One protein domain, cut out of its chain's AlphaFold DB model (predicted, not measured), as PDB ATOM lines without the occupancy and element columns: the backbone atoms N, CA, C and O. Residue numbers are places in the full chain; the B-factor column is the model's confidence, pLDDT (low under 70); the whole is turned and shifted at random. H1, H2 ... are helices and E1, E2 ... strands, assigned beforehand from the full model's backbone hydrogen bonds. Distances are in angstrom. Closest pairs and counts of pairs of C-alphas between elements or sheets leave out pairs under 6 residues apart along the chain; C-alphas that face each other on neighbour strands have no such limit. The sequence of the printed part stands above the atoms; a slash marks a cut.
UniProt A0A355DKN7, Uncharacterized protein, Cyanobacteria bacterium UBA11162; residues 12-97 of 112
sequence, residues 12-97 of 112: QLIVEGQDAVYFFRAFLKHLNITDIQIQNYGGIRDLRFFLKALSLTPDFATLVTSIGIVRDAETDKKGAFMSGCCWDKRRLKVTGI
ATOM      1  N   GLN A  12     173.256 199.817 185.109       92.19
ATOM      2  CA  GLN A  12     173.923 198.778 185.890       92.19
ATOM      3  C   GLN A  12     173.781 199.092 187.381       92.19
ATOM      4  O   GLN A  12     174.074 200.209 187.806       92.19
ATOM      5  N   LEU A  13     173.332 198.123 188.179       92.56
ATOM      6  CA  LEU A  13     173.236 198.224 189.634       92.56
ATOM      7  C   LEU A  13     174.193 197.220 190.279       92.56
ATOM      8  O   LEU A  13     173.977 196.013 190.229       92.56
ATOM      9  N   ILE A  14     175.261 197.733 190.872       91.88
ATOM     10  CA  ILE A  14     176.363 196.959 191.438       91.88
ATOM     11  C   ILE A  14     176.141 196.833 192.944       91.88
ATOM     12  O   ILE A  14     176.138 197.846 193.640       91.88
ATOM     13  N   VAL A  15     175.925 195.616 193.443       90.38
ATOM     14  CA  VAL A  15     175.511 195.364 194.838       90.38
ATOM     15  C   VAL A  15     176.461 194.408 195.562       90.38
ATOM     16  O   VAL A  15     177.048 193.525 194.934       90.38
ATOM     17  N   GLU A  16     176.616 194.587 196.877       87.44
ATOM     18  CA  GLU A  16     177.392 193.678 197.736       87.44
ATOM     19  C   GLU A  16     176.516 192.530 198.247       87.44
ATOM     20  O   GLU A  16     175.497 192.767 198.894       87.44
ATOM     21  N   GLY A  17     176.931 191.285 198.000       85.31
ATOM     22  CA  GLY A  17     176.261 190.101 198.544       85.31
ATOM     23  C   GLY A  17     174.994 189.670 197.793       85.31
ATOM     24  O   GLY A  17     174.398 190.413 197.015       85.31
ATOM     25  N   GLN A  18     174.589 188.412 198.004       86.62
ATOM     26  CA  GLN A  18     173.441 187.827 197.294       86.62
ATOM     27  C   GLN A  18     172.093 188.297 197.838       86.62
ATOM     28  O   GLN A  18     171.144 188.439 197.071       86.62
ATOM     29  N   ASP A  19     172.016 188.609 199.127       87.62
ATOM     30  CA  ASP A  19     170.778 189.088 199.744       87.62
ATOM     31  C   ASP A  19     170.333 190.417 199.118       87.62
ATOM     32  O   ASP A  19     169.163 190.583 198.764       87.62
ATOM     33  N   ALA A  20     171.284 191.323 198.860       87.50
ATOM     34  CA  ALA A  20     171.024 192.570 198.150       87.50
ATOM     35  C   ALA A  20     170.533 192.320 196.715       87.50
ATOM     36  O   ALA A  20     169.586 192.971 196.270       87.50
ATOM     37  N   VAL A  21     171.114 191.350 195.997       90.75
ATOM     38  CA  VAL A  21     170.648 190.980 194.647       90.75
ATOM     39  C   VAL A  21     169.182 190.567 194.679       90.75
ATOM     40  O   VAL A  21     168.389 191.085 193.891       90.75
ATOM     41  N   TYR A  22     168.804 189.656 195.580       91.88
ATOM     42  CA  TYR A  22     167.422 189.183 195.674       91.88
ATOM     43  C   TYR A  22     166.460 190.306 196.056       91.88
ATOM     44  O   TYR A  22     165.402 190.435 195.432       91.88
ATOM     45  N   PHE A  23     166.852 191.148 197.014       92.31
ATOM     46  CA  PHE A  23     166.069 192.304 197.428       92.31
ATOM     47  C   PHE A  23     165.808 193.260 196.258       92.31
ATOM     48  O   PHE A  23     164.651 193.524 195.925       92.31
ATOM     49  N   PHE A  24     166.859 193.732 195.579       92.31
ATOM     50  CA  PHE A  24     166.698 194.680 194.476       92.31
ATOM     51  C   PHE A  24     165.989 194.053 193.280       92.31
ATOM     52  O   PHE A  24     165.190 194.723 192.630       92.31
ATOM     53  N   ARG A  25     166.195 192.763 193.008       92.62
ATOM     54  CA  ARG A  25     165.479 192.074 191.928       92.62
ATOM     55  C   ARG A  25     163.977 192.019 192.198       92.62
ATOM     56  O   ARG A  25     163.189 192.284 191.292       92.62
ATOM     57  N   ALA A  26     163.580 191.701 193.429       93.31
ATOM     58  CA  ALA A  26     162.177 191.712 193.833       93.31
ATOM     59  C   ALA A  26     161.598 193.136 193.823       93.31
ATOM     60  O   ALA A  26     160.495 193.345 193.319       93.31
ATOM     61  N   PHE A  27     162.361 194.114 194.312       93.06
ATOM     62  CA  PHE A  27     161.952 195.514 194.372       93.06
ATOM     63  C   PHE A  27     161.743 196.128 192.982       93.06
ATOM     64  O   PHE A  27     160.689 196.696 192.708       93.06
ATOM     65  N   LEU A  28     162.696 195.952 192.065       93.06
ATOM     66  CA  LEU A  28     162.572 196.437 190.688       93.06
ATOM     67  C   LEU A  28     161.430 195.747 189.943       93.06
ATOM     68  O   LEU A  28     160.685 196.410 189.223       93.06
ATOM     69  N   LYS A  29     161.235 194.442 190.174       93.00
ATOM     70  CA  LYS A  29     160.084 193.709 189.636       93.00
ATOM     71  C   LYS A  29     158.764 194.284 190.152       93.00
ATOM     72  O   LYS A  29     157.840 194.450 189.367       93.00
ATOM     73  N   HIS A  30     158.674 194.605 191.442       94.25
ATOM     74  CA  HIS A  30     157.483 195.223 192.027       94.25
ATOM     75  C   HIS A  30     157.188 196.606 191.421       94.25
ATOM     76  O   HIS A  30     156.030 196.944 191.194       94.25
ATOM     77  N   LEU A  31     158.232 197.374 191.102       93.69
ATOM     78  CA  LEU A  31     158.122 198.679 190.448       93.69
ATOM     79  C   LEU A  31     157.971 198.607 188.917       93.69
ATOM     80  O   LEU A  31     157.864 199.650 188.278       93.69
ATOM     81  N   ASN A  32     157.963 197.407 188.320       93.25
ATOM     82  CA  ASN A  32     157.982 197.187 186.867       93.25
ATOM     83  C   ASN A  32     159.136 197.907 186.139       93.25
ATOM     84  O   ASN A  32     158.986 198.362 185.006       93.25
ATOM     85  N   ILE A  33     160.302 198.005 186.780       91.75
ATOM     86  CA  ILE A  33     161.516 198.568 186.177       91.75
ATOM     87  C   ILE A  33     162.331 197.421 185.578       91.75
ATOM     88  O   ILE A  33     162.766 196.523 186.299       91.75
ATOM     89  N   THR A  34     162.546 197.451 184.263       91.31
ATOM     90  CA  THR A  34     163.183 196.350 183.513       91.31
ATOM     91  C   THR A  34     164.504 196.726 182.850       91.31
ATOM     92  O   THR A  34     165.178 195.855 182.317       91.31
ATOM     93  N   ASP A  35     164.887 198.002 182.877       91.94
ATOM     94  CA  ASP A  35     166.061 198.535 182.176       91.94
ATOM     95  C   ASP A  35     167.334 198.573 183.040       91.94
ATOM     96  O   ASP A  35     168.320 199.222 182.679       91.94
ATOM     97  N   ILE A  36     167.308 197.888 184.189       92.94
ATOM     98  CA  ILE A  36     168.407 197.800 185.152       92.94
ATOM     99  C   ILE A  36     168.890 196.354 185.255       92.94
ATOM    100  O   ILE A  36     168.136 195.454 185.623       92.94
ATOM    101  N   GLN A  37     170.181 196.151 185.016       93.38
ATOM    102  CA  GLN A  37     170.878 194.895 185.255       93.38
ATOM    103  C   GLN A  37     171.596 194.945 186.604       93.38
ATOM    104  O   GLN A  37     172.404 195.835 186.864       93.38
ATOM    105  N   ILE A  38     171.299 193.978 187.471       92.94
ATOM    106  CA  ILE A  38     171.917 193.858 188.795       92.94
ATOM    107  C   ILE A  38     173.140 192.946 188.690       92.94
ATOM    108  O   ILE A  38     173.022 191.829 188.190       92.94
ATOM    109  N   GLN A  39     174.289 193.385 189.204       91.50
ATOM    110  CA  GLN A  39     175.497 192.567 189.294       91.50
ATOM    111  C   GLN A  39     176.041 192.546 190.725       91.50
ATOM    112  O   GLN A  39     176.140 193.581 191.383       91.50
ATOM    113  N   ASN A  40     176.419 191.360 191.197       89.94
ATOM    114  CA  ASN A  40     177.059 191.185 192.496       89.94
ATOM    115  C   ASN A  40     178.579 191.281 192.344       89.94
ATOM    116  O   ASN A  40     179.172 190.489 191.607       89.94
ATOM    117  N   TYR A  41     179.207 192.221 193.052       85.56
ATOM    118  CA  TYR A  41     180.663 192.396 193.002       85.56
ATOM    119  C   TYR A  41     181.429 191.591 194.058       85.56
ATOM    120  O   TYR A  41     182.658 191.640 194.077       85.56
ATOM    121  N   GLY A  42     180.747 190.824 194.912       81.12
ATOM    122  CA  GLY A  42     181.374 190.050 195.983       81.12
ATOM    123  C   GLY A  42     181.496 190.862 197.265       81.12
ATOM    124  O   GLY A  42     180.479 191.321 197.770       81.12
ATOM    125  N   GLY A  43     182.711 190.987 197.810       72.12
ATOM    126  CA  GLY A  43     182.968 191.718 199.054       72.12
ATOM    127  C   GLY A  43     183.699 193.051 198.862       72.12
ATOM    128  O   GLY A  43     184.129 193.425 197.771       72.12
ATOM    129  N   ILE A  44     183.913 193.761 199.970       63.34
ATOM    130  CA  ILE A  44     184.572 195.080 200.073       63.34
ATOM    131  C   ILE A  44     185.834 195.253 199.210       63.34
ATOM    132  O   ILE A  44     186.023 196.291 198.569       63.34
ATOM    133  N   ARG A  45     186.748 194.272 199.228       63.75
ATOM    134  CA  ARG A  45     188.039 194.373 198.521       63.75
ATOM    135  C   ARG A  45     187.892 194.248 197.003       63.75
ATOM    136  O   ARG A  45     188.813 194.635 196.283       63.75
ATOM    137  N   ASP A  46     186.737 193.788 196.532       70.44
ATOM    138  CA  ASP A  46     186.518 193.383 195.149       70.44
ATOM    139  C   ASP A  46     185.895 194.489 194.289       70.44
ATOM    140  O   ASP A  46     186.055 194.455 193.072       70.44
ATOM    141  N   LEU A  47     185.291 195.533 194.876       81.25
ATOM    142  CA  LEU A  47     184.605 196.586 194.110       81.25
ATOM    143  C   LEU A  47     185.516 197.280 193.084       81.25
ATOM    144  O   LEU A  47     185.130 197.472 191.935       81.25
ATOM    145  N   ARG A  48     186.749 197.650 193.464       80.56
ATOM    146  CA  ARG A  48     187.681 198.325 192.537       80.56
ATOM    147  C   ARG A  48     188.075 197.431 191.365       80.56
ATOM    148  O   ARG A  48     188.149 197.904 190.233       80.56
ATOM    149  N   PHE A  49     188.336 196.156 191.638       82.69
ATOM    150  CA  PHE A  49     188.683 195.184 190.604       82.69
ATOM    151  C   PHE A  49     187.484 194.899 189.705       82.69
ATOM    152  O   PHE A  49     187.640 194.857 188.487       82.69
ATOM    153  N   PHE A  50     186.295 194.803 190.294       85.62
ATOM    154  CA  PHE A  50     185.045 194.610 189.581       85.62
ATOM    155  C   PHE A  50     184.738 195.780 188.647       85.62
ATOM    156  O   PHE A  50     184.485 195.558 187.471       85.62
ATOM    157  N   LEU A  51     184.836 197.027 189.119       84.88
ATOM    158  CA  LEU A  51     184.616 198.209 188.279       84.88
ATOM    159  C   LEU A  51     185.637 198.300 187.140       84.88
ATOM    160  O   LEU A  51     185.274 198.639 186.016       84.88
ATOM    161  N   LYS A  52     186.906 197.956 187.404       86.25
ATOM    162  CA  LYS A  52     187.930 197.889 186.354       86.25
ATOM    163  C   LYS A  52     187.589 196.814 185.320       86.25
ATOM    164  O   LYS A  52     187.640 197.093 184.128       86.25
ATOM    165  N   ALA A  53     187.200 195.618 185.753       86.88
ATOM    166  CA  ALA A  53     186.774 194.554 184.846       86.88
ATOM    167  C   ALA A  53     185.508 194.940 184.058       86.88
ATOM    168  O   ALA A  53     185.430 194.697 182.857       86.88
ATOM    169  N   LEU A  54     184.553 195.610 184.705       87.12
ATOM    170  CA  LEU A  54     183.317 196.073 184.082       87.12
ATOM    171  C   LEU A  54     183.617 197.106 182.989       87.12
ATOM    172  O   LEU A  54     183.092 196.995 181.889       87.12
ATOM    173  N   SER A  55     184.539 198.041 183.242       85.06
ATOM    174  CA  SER A  55     184.965 199.030 182.239       85.06
ATOM    175  C   SER A  55     185.657 198.431 181.009       85.06
ATOM    176  O   SER A  55     185.707 199.070 179.961       85.06
ATOM    177  N   LEU A  56     186.188 197.211 181.136       87.44
ATOM    178  CA  LEU A  56     186.822 196.455 180.054       87.44
ATOM    179  C   LEU A  56     185.853 195.486 179.365       87.44
ATOM    180  O   LEU A  56     186.232 194.838 178.392       87.44
ATOM    181  N   THR A  57     184.628 195.349 179.879       87.25
ATOM    182  CA  THR A  57     183.626 194.455 179.298       87.25
ATOM    183  C   THR A  57     183.197 195.015 177.939       87.25
ATOM    184  O   THR A  57     183.017 196.234 177.821       87.25
ATOM    185  N   PRO A  58     183.037 194.165 176.906       86.69
ATOM    186  CA  PRO A  58     182.475 194.593 175.635       86.69
ATOM    187  C   PRO A  58     181.177 195.368 175.845       86.69
ATOM    188  O   PRO A  58     180.418 195.098 176.775       86.69
ATOM    189  N   ASP A  59     180.967 196.372 175.005       86.94
ATOM    190  CA  ASP A  59     179.774 197.216 175.012       86.94
ATOM    191  C   ASP A  59     179.576 198.102 176.250       86.94
ATOM    192  O   ASP A  59     178.612 198.866 176.322       86.94
ATOM    193  N   PHE A  60     180.525 198.119 177.195       85.75
ATOM    194  CA  PHE A  60     180.458 199.028 178.338       85.75
ATOM    195  C   PHE A  60     180.384 200.493 177.900       85.75
ATOM    196  O   PHE A  60     179.520 201.242 178.346       85.75
ATOM    197  N   ALA A  61     181.262 200.905 176.984       83.06
ATOM    198  CA  ALA A  61     181.321 202.290 176.523       83.06
ATOM    199  C   ALA A  61     180.126 202.705 175.642       83.06
ATOM    200  O   ALA A  61     179.874 203.902 175.493       83.06
ATOM    201  N   THR A  62     179.420 201.747 175.037       85.94
ATOM    202  CA  THR A  62     178.351 201.997 174.057       85.94
ATOM    203  C   THR A  62     176.957 201.843 174.660       85.94
ATOM    204  O   THR A  62     176.086 202.659 174.363       85.94
ATOM    205  N   LEU A  63     176.744 200.838 175.515       86.38
ATOM    206  CA  LEU A  63     175.438 200.522 176.096       86.38
ATOM    207  C   LEU A  63     175.234 201.139 177.482       86.38
ATOM    208  O   LEU A  63     174.110 201.519 177.810       86.38
ATOM    209  N   VAL A  64     176.282 201.262 178.307       88.44
ATOM    210  CA  VAL A  64     176.108 201.717 179.695       88.44
ATOM    211  C   VAL A  64     175.900 203.226 179.755       88.44
ATOM    212  O   VAL A  64     176.763 204.026 179.398       88.44
ATOM    213  N   THR A  65     174.749 203.620 180.291       88.88
ATOM    214  CA  THR A  65     174.348 205.024 180.464       88.88
ATOM    215  C   THR A  65     174.416 205.476 181.917       88.88
ATOM    216  O   THR A  65     174.557 206.669 182.196       88.88
ATOM    217  N   SER A  66     174.280 204.554 182.873       86.56
ATOM    218  CA  SER A  66     174.249 204.860 184.308       86.56
ATOM    219  C   SER A  66     174.704 203.665 185.136       86.56
ATOM    220  O   SER A  66     174.375 202.521 184.820       86.56
ATOM    221  N   ILE A  67     175.436 203.945 186.214       88.00
ATOM    222  CA  ILE A  67     175.912 202.935 187.162       88.00
ATOM    223  C   ILE A  67     175.525 203.381 188.571       88.00
ATOM    224  O   ILE A  67     175.950 204.443 189.031       88.00
ATOM    225  N   GLY A  68     174.725 202.561 189.245       89.44
ATOM    226  CA  GLY A  68     174.459 202.660 190.673       89.44
ATOM    227  C   GLY A  68     175.328 201.661 191.428       89.44
ATOM    228  O   GLY A  68     175.485 200.525 190.988       89.44
ATOM    229  N   ILE A  69     175.889 202.074 192.560       87.50
ATOM    230  CA  ILE A  69     176.636 201.191 193.460       87.50
ATOM    231  C   ILE A  69     175.923 201.208 194.807       87.50
ATOM    232  O   ILE A  69     175.676 202.285 195.350       87.50
ATOM    233  N   VAL A  70     175.606 200.026 195.329       85.00
ATOM    234  CA  VAL A  70     175.014 199.829 196.651       85.00
ATOM    235  C   VAL A  70     175.968 198.987 197.478       85.00
ATOM    236  O   VAL A  70     176.335 197.876 197.097       85.00
ATOM    237  N   ARG A  71     176.361 199.535 198.622       78.94
ATOM    238  CA  ARG A  71     177.275 198.904 199.564       78.94
ATOM    239  C   ARG A  71     176.709 199.029 200.967       78.94
ATOM    240  O   ARG A  71     176.157 200.075 201.306       78.94
ATOM    241  N   ASP A  72     176.864 197.977 201.761       68.81
ATOM    242  CA  ASP A  72     176.452 197.997 203.159       68.81
ATOM    243  C   ASP A  72     177.286 199.021 203.950       68.81
ATOM    244  O   ASP A  72     178.519 199.063 203.862       68.81
ATOM    245  N   ALA A  73     176.593 199.873 204.703       59.00
ATOM    246  CA  ALA A  73     177.168 200.989 205.441       59.00
ATOM    247  C   ALA A  73     177.947 200.537 206.689       59.00
ATOM    248  O   ALA A  73     178.774 201.299 207.200       59.00
ATOM    249  N   GLU A  74     177.720 199.317 207.180       55.53
ATOM    250  CA  GLU A  74     178.359 198.854 208.417       55.53
ATOM    251  C   GLU A  74     179.858 198.565 208.263       55.53
ATOM    252  O   GLU A  74     180.613 198.676 209.231       55.53
ATOM    253  N   THR A  75     180.331 198.261 207.051       49.19
ATOM    254  CA  THR A  75     181.712 197.797 206.863       49.19
ATOM    255  C   THR A  75     182.751 198.895 206.638       49.19
ATOM    256  O   THR A  75     183.948 198.600 206.650       49.19
ATOM    257  N   ASP A  76     182.356 200.160 206.444       46.81
ATOM    258  CA  ASP A  76     183.323 201.244 206.231       46.81
ATOM    259  C   ASP A  76     182.732 202.644 206.475       46.81
ATOM    260  O   ASP A  76     182.333 203.357 205.552       46.81
ATOM    261  N   LYS A  77     182.741 203.089 207.738       46.19
ATOM    262  CA  LYS A  77     182.320 204.449 208.128       46.19
ATOM    263  C   LYS A  77     183.221 205.569 207.562       46.19
ATOM    264  O   LYS A  77     182.921 206.738 207.788       46.19
ATOM    265  N   LYS A  78     184.325 205.257 206.859       42.22
ATOM    266  CA  LYS A  78     185.289 206.252 206.335       42.22
ATOM    267  C   LYS A  78     185.470 206.236 204.808       42.22
ATOM    268  O   LYS A  78     185.892 207.248 204.254       42.22
ATOM    269  N   GLY A  79     185.143 205.145 204.114       42.84
ATOM    270  CA  GLY A  79     185.374 205.002 202.668       42.84
ATOM    271  C   GLY A  79     184.207 205.374 201.747       42.84
ATOM    272  O   GLY A  79     184.440 205.640 200.568       42.84
ATOM    273  N   ALA A  80     182.971 205.440 202.256       42.66
ATOM    274  CA  ALA A  80     181.766 205.570 201.424       42.66
ATOM    275  C   ALA A  80     181.649 206.902 200.649       42.66
ATOM    276  O   ALA A  80     180.985 206.952 199.619       42.66
ATOM    277  N   PHE A  81     182.321 207.967 201.101       38.16
ATOM    278  CA  PHE A  81     182.250 209.294 200.467       38.16
ATOM    279  C   PHE A  81     183.495 209.677 199.644       38.16
ATOM    280  O   PHE A  81     183.435 210.573 198.807       38.16
ATOM    281  N   MET A  82     184.631 208.999 199.840       35.50
ATOM    282  CA  MET A  82     185.931 209.410 199.277       35.50
ATOM    283  C   MET A  82     186.310 208.691 197.971       35.50
ATOM    284  O   MET A  82     187.206 209.144 197.260       35.50
ATOM    285  N   SER A  83     185.643 207.591 197.608       37.25
ATOM    286  CA  SER A  83     185.992 206.811 196.409       37.25
ATOM    287  C   SER A  83     185.296 207.268 195.119       37.25
ATOM    288  O   SER A  83     185.503 206.647 194.082       37.25
ATOM    289  N   GLY A  84     184.490 208.335 195.160       42.84
ATOM    290  CA  GLY A  84     183.835 208.914 193.978       42.84
ATOM    291  C   GLY A  84     184.657 209.987 193.250       42.84
ATOM    292  O   GLY A  84     184.410 210.249 192.079       42.84
ATOM    293  N   CYS A  85     185.653 210.598 193.906       36.28
ATOM    294  CA  CYS A  85     186.359 211.764 193.349       36.28
ATOM    295  C   CYS A  85     187.608 211.420 192.512       36.28
ATOM    296  O   CYS A  85     188.118 212.281 191.805       36.28
ATOM    297  N   CYS A  86     188.075 210.166 192.540       34.03
ATOM    298  CA  CYS A  86     189.217 209.709 191.729       34.03
ATOM    299  C   CYS A  86     188.821 208.974 190.434       34.03
ATOM    300  O   CYS A  86     189.698 208.450 189.751       34.03
ATOM    301  N   TRP A  87     187.531 208.917 190.079       28.50
ATOM    302  CA  TRP A  87     187.085 208.309 188.820       28.50
ATOM    303  C   TRP A  87     186.863 209.384 187.746       28.50
ATOM    304  O   TRP A  87     186.099 210.329 187.941       28.50
ATOM    305  N   ASP A  88     187.594 209.233 186.634       39.62
ATOM    306  CA  ASP A  88     187.665 210.135 185.476       39.62
ATOM    307  C   ASP A  88     186.267 210.572 184.990       39.62
ATOM    308  O   ASP A  88     185.408 209.770 184.613       39.62
ATOM    309  N   LYS A  89     186.038 211.888 185.035       39.69
ATOM    310  CA  LYS A  89     184.750 212.565 184.840       39.69
ATOM    311  C   LYS A  89     184.476 212.889 183.372       39.69
ATOM    312  O   LYS A  89     184.398 214.067 183.019       39.69
ATOM    313  N   ARG A  90     184.291 211.898 182.495       39.50
ATOM    314  CA  ARG A  90     183.947 212.223 181.090       39.50
ATOM    315  C   ARG A  90     182.617 211.740 180.536       39.50
ATOM    316  O   ARG A  90     182.234 212.241 179.482       39.50
ATOM    317  N   ARG A  91     181.844 210.891 181.227       40.00
ATOM    318  CA  ARG A  91     180.474 210.589 180.744       40.00
ATOM    319  C   ARG A  91     179.490 209.920 181.707       40.00
ATOM    320  O   ARG A  91     178.318 209.823 181.369       40.00
ATOM    321  N   LEU A  92     179.919 209.460 182.882       36.19
ATOM    322  CA  LEU A  92     179.089 208.632 183.762       36.19
ATOM    323  C   LEU A  92     178.534 209.444 184.938       36.19
ATOM    324  O   LEU A  92     179.292 209.972 185.752       36.19
ATOM    325  N   LYS A  93     177.202 209.512 185.060       35.88
ATOM    326  CA  LYS A  93     176.545 209.898 186.316       35.88
ATOM    327  C   LYS A  93     176.633 208.702 187.265       35.88
ATOM    328  O   LYS A  93     175.832 207.778 187.177       35.88
ATOM    329  N   VAL A  94     177.632 208.705 188.143       36.62
ATOM    330  CA  VAL A  94     177.681 207.788 189.287       36.62
ATOM    331  C   VAL A  94     176.815 208.402 190.381       36.62
ATOM    332  O   VAL A  94     177.251 209.303 191.095       36.62
ATOM    333  N   THR A  95     175.564 207.964 190.492       43.69
ATOM    334  CA  THR A  95     174.740 208.276 191.663       43.69
ATOM    335  C   THR A  95     175.056 207.242 192.730       43.69
ATOM    336  O   THR A  95     174.572 206.112 192.677       43.69
ATOM    337  N   GLY A  96     175.922 207.613 193.674       35.84
ATOM    338  CA  GLY A  96     176.124 206.844 194.896       35.84
ATOM    339  C   GLY A  96     174.828 206.854 195.697       35.84
ATOM    340  O   GLY A  96     174.525 207.839 196.363       35.84
ATOM    341  N   ILE A  97     174.043 205.782 195.602       38.53
ATOM    342  CA  ILE A  97     172.876 205.583 196.458       38.53
ATOM    343  C   ILE A  97     173.411 204.993 197.764       38.53
ATOM    344  O   ILE A  97     173.405 203.785 197.986       38.53
TER     345      ILE A  97
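This is residues 12 to 97 of the 112 residues of an uncharacterized protein of Cyanobacteria bacterium UBA11162 (UniProt A0A355DKN7). A small, twisted parallel sheet of four strands forms the middle of the domain, with H1 packed on one face over E2 and E1, and H2 on the opposite face over E1. H3 is a short turn of helix off the sheet, just before E3, and a long loop, residues 71 to 92, swings out from the end of E3 and comes back to begin the edge strand E4; its residues 85 to 90 stick out. The printed part has 86 residues, with three named helices and four named strands in the order E1 H1 E2 H2 H3 E3 E4, and the sheet runs E2 E1 E3 E4, all parallel. The class is mixed, helices and strands. The whole is compact, with a radius of gyration of the C-alphas of 13.1 A, and flat, spanning 35 by 34 by 19 A.

The printed part opens with strand E1, residues 12 to 15, whose C-alpha 12 is at (173.923, 198.778, 185.890). Helix H1, residues 18 to 30, is the longest helix and measures 18.4 A from first to last C-alpha, ending with C-alpha 30 at (157.483, 195.223, 192.027). Strand E2, residues 36 to 40, is 13.1 A long. Helix H2, residues 47 to 55, is 12.1 A long, and helix H3, residues 60 to 63, has four residues. Strand E3, residues 66 to 70, is 13.4 A long. Strand E4, residues 93 to 96, ends with C-alpha 96 at (176.124, 206.844, 194.896).

In the sheet E2 and E4 are edge strands, and E1 and E3 are inner strands. E2 and E1 are parallel at 32 degrees, with N 13 and O 37 within hydrogen-bond range at 2.8 A. E1 and E3 are parallel at 10 degrees, with N 14 and O 68 within hydrogen-bond range at 2.8 A. E3 and E4 are parallel at 12 degrees; C-alphas 67 and 94 face each other at 5.6 A, and no backbone N and O pair is within hydrogen-bond range across them. From edge to edge the strands' lines turn by 53 degrees. E1, H1 and E2 form a strand-helix-strand unit, two parallel neighbour strands with a helix between, and its crossover is right-handed. E2, H2 and H3, and E3 form a split one, with E1 between its strands in the sheet, also right-handed. H1 is on the sheet at a height of 9.5 A, over E2 and E1, and runs along the strands, at 0 degrees to E2 on the local plane. The closest C-alphas of H1 and E2 are those of Val 21 and Ile 38, 6.6 A apart. H2 is on the opposite face at a height of 10.4 A, over E1, and runs along the strands, at 18 degrees to E1 on the local plane. H1 and H2 are apart. H3 is not on the sheet; it is close to but not clearly touching H2, with the C-alphas of Leu 54 and Phe 60 closest at 7.1 A. Every O i to N i+4 pair is within hydrogen-bond range in H1 and H2; H3 is too short for such a pair, and its one O i to N i+3 pair is not within range.

The C-alphas farthest apart are those of His 30 and Cys 86, at 34.9 A. The printed part has no cut. The link from E3 to E4, with 22 residues between them, is long, the link from E2 to H2 is short, and the other links are tight. Residues 85 to 90 stand free. The mean pLDDT of the printed part is 73.5; residues 44 to 45 and 72 to 97 are under 70, and E4 has a mean of 38.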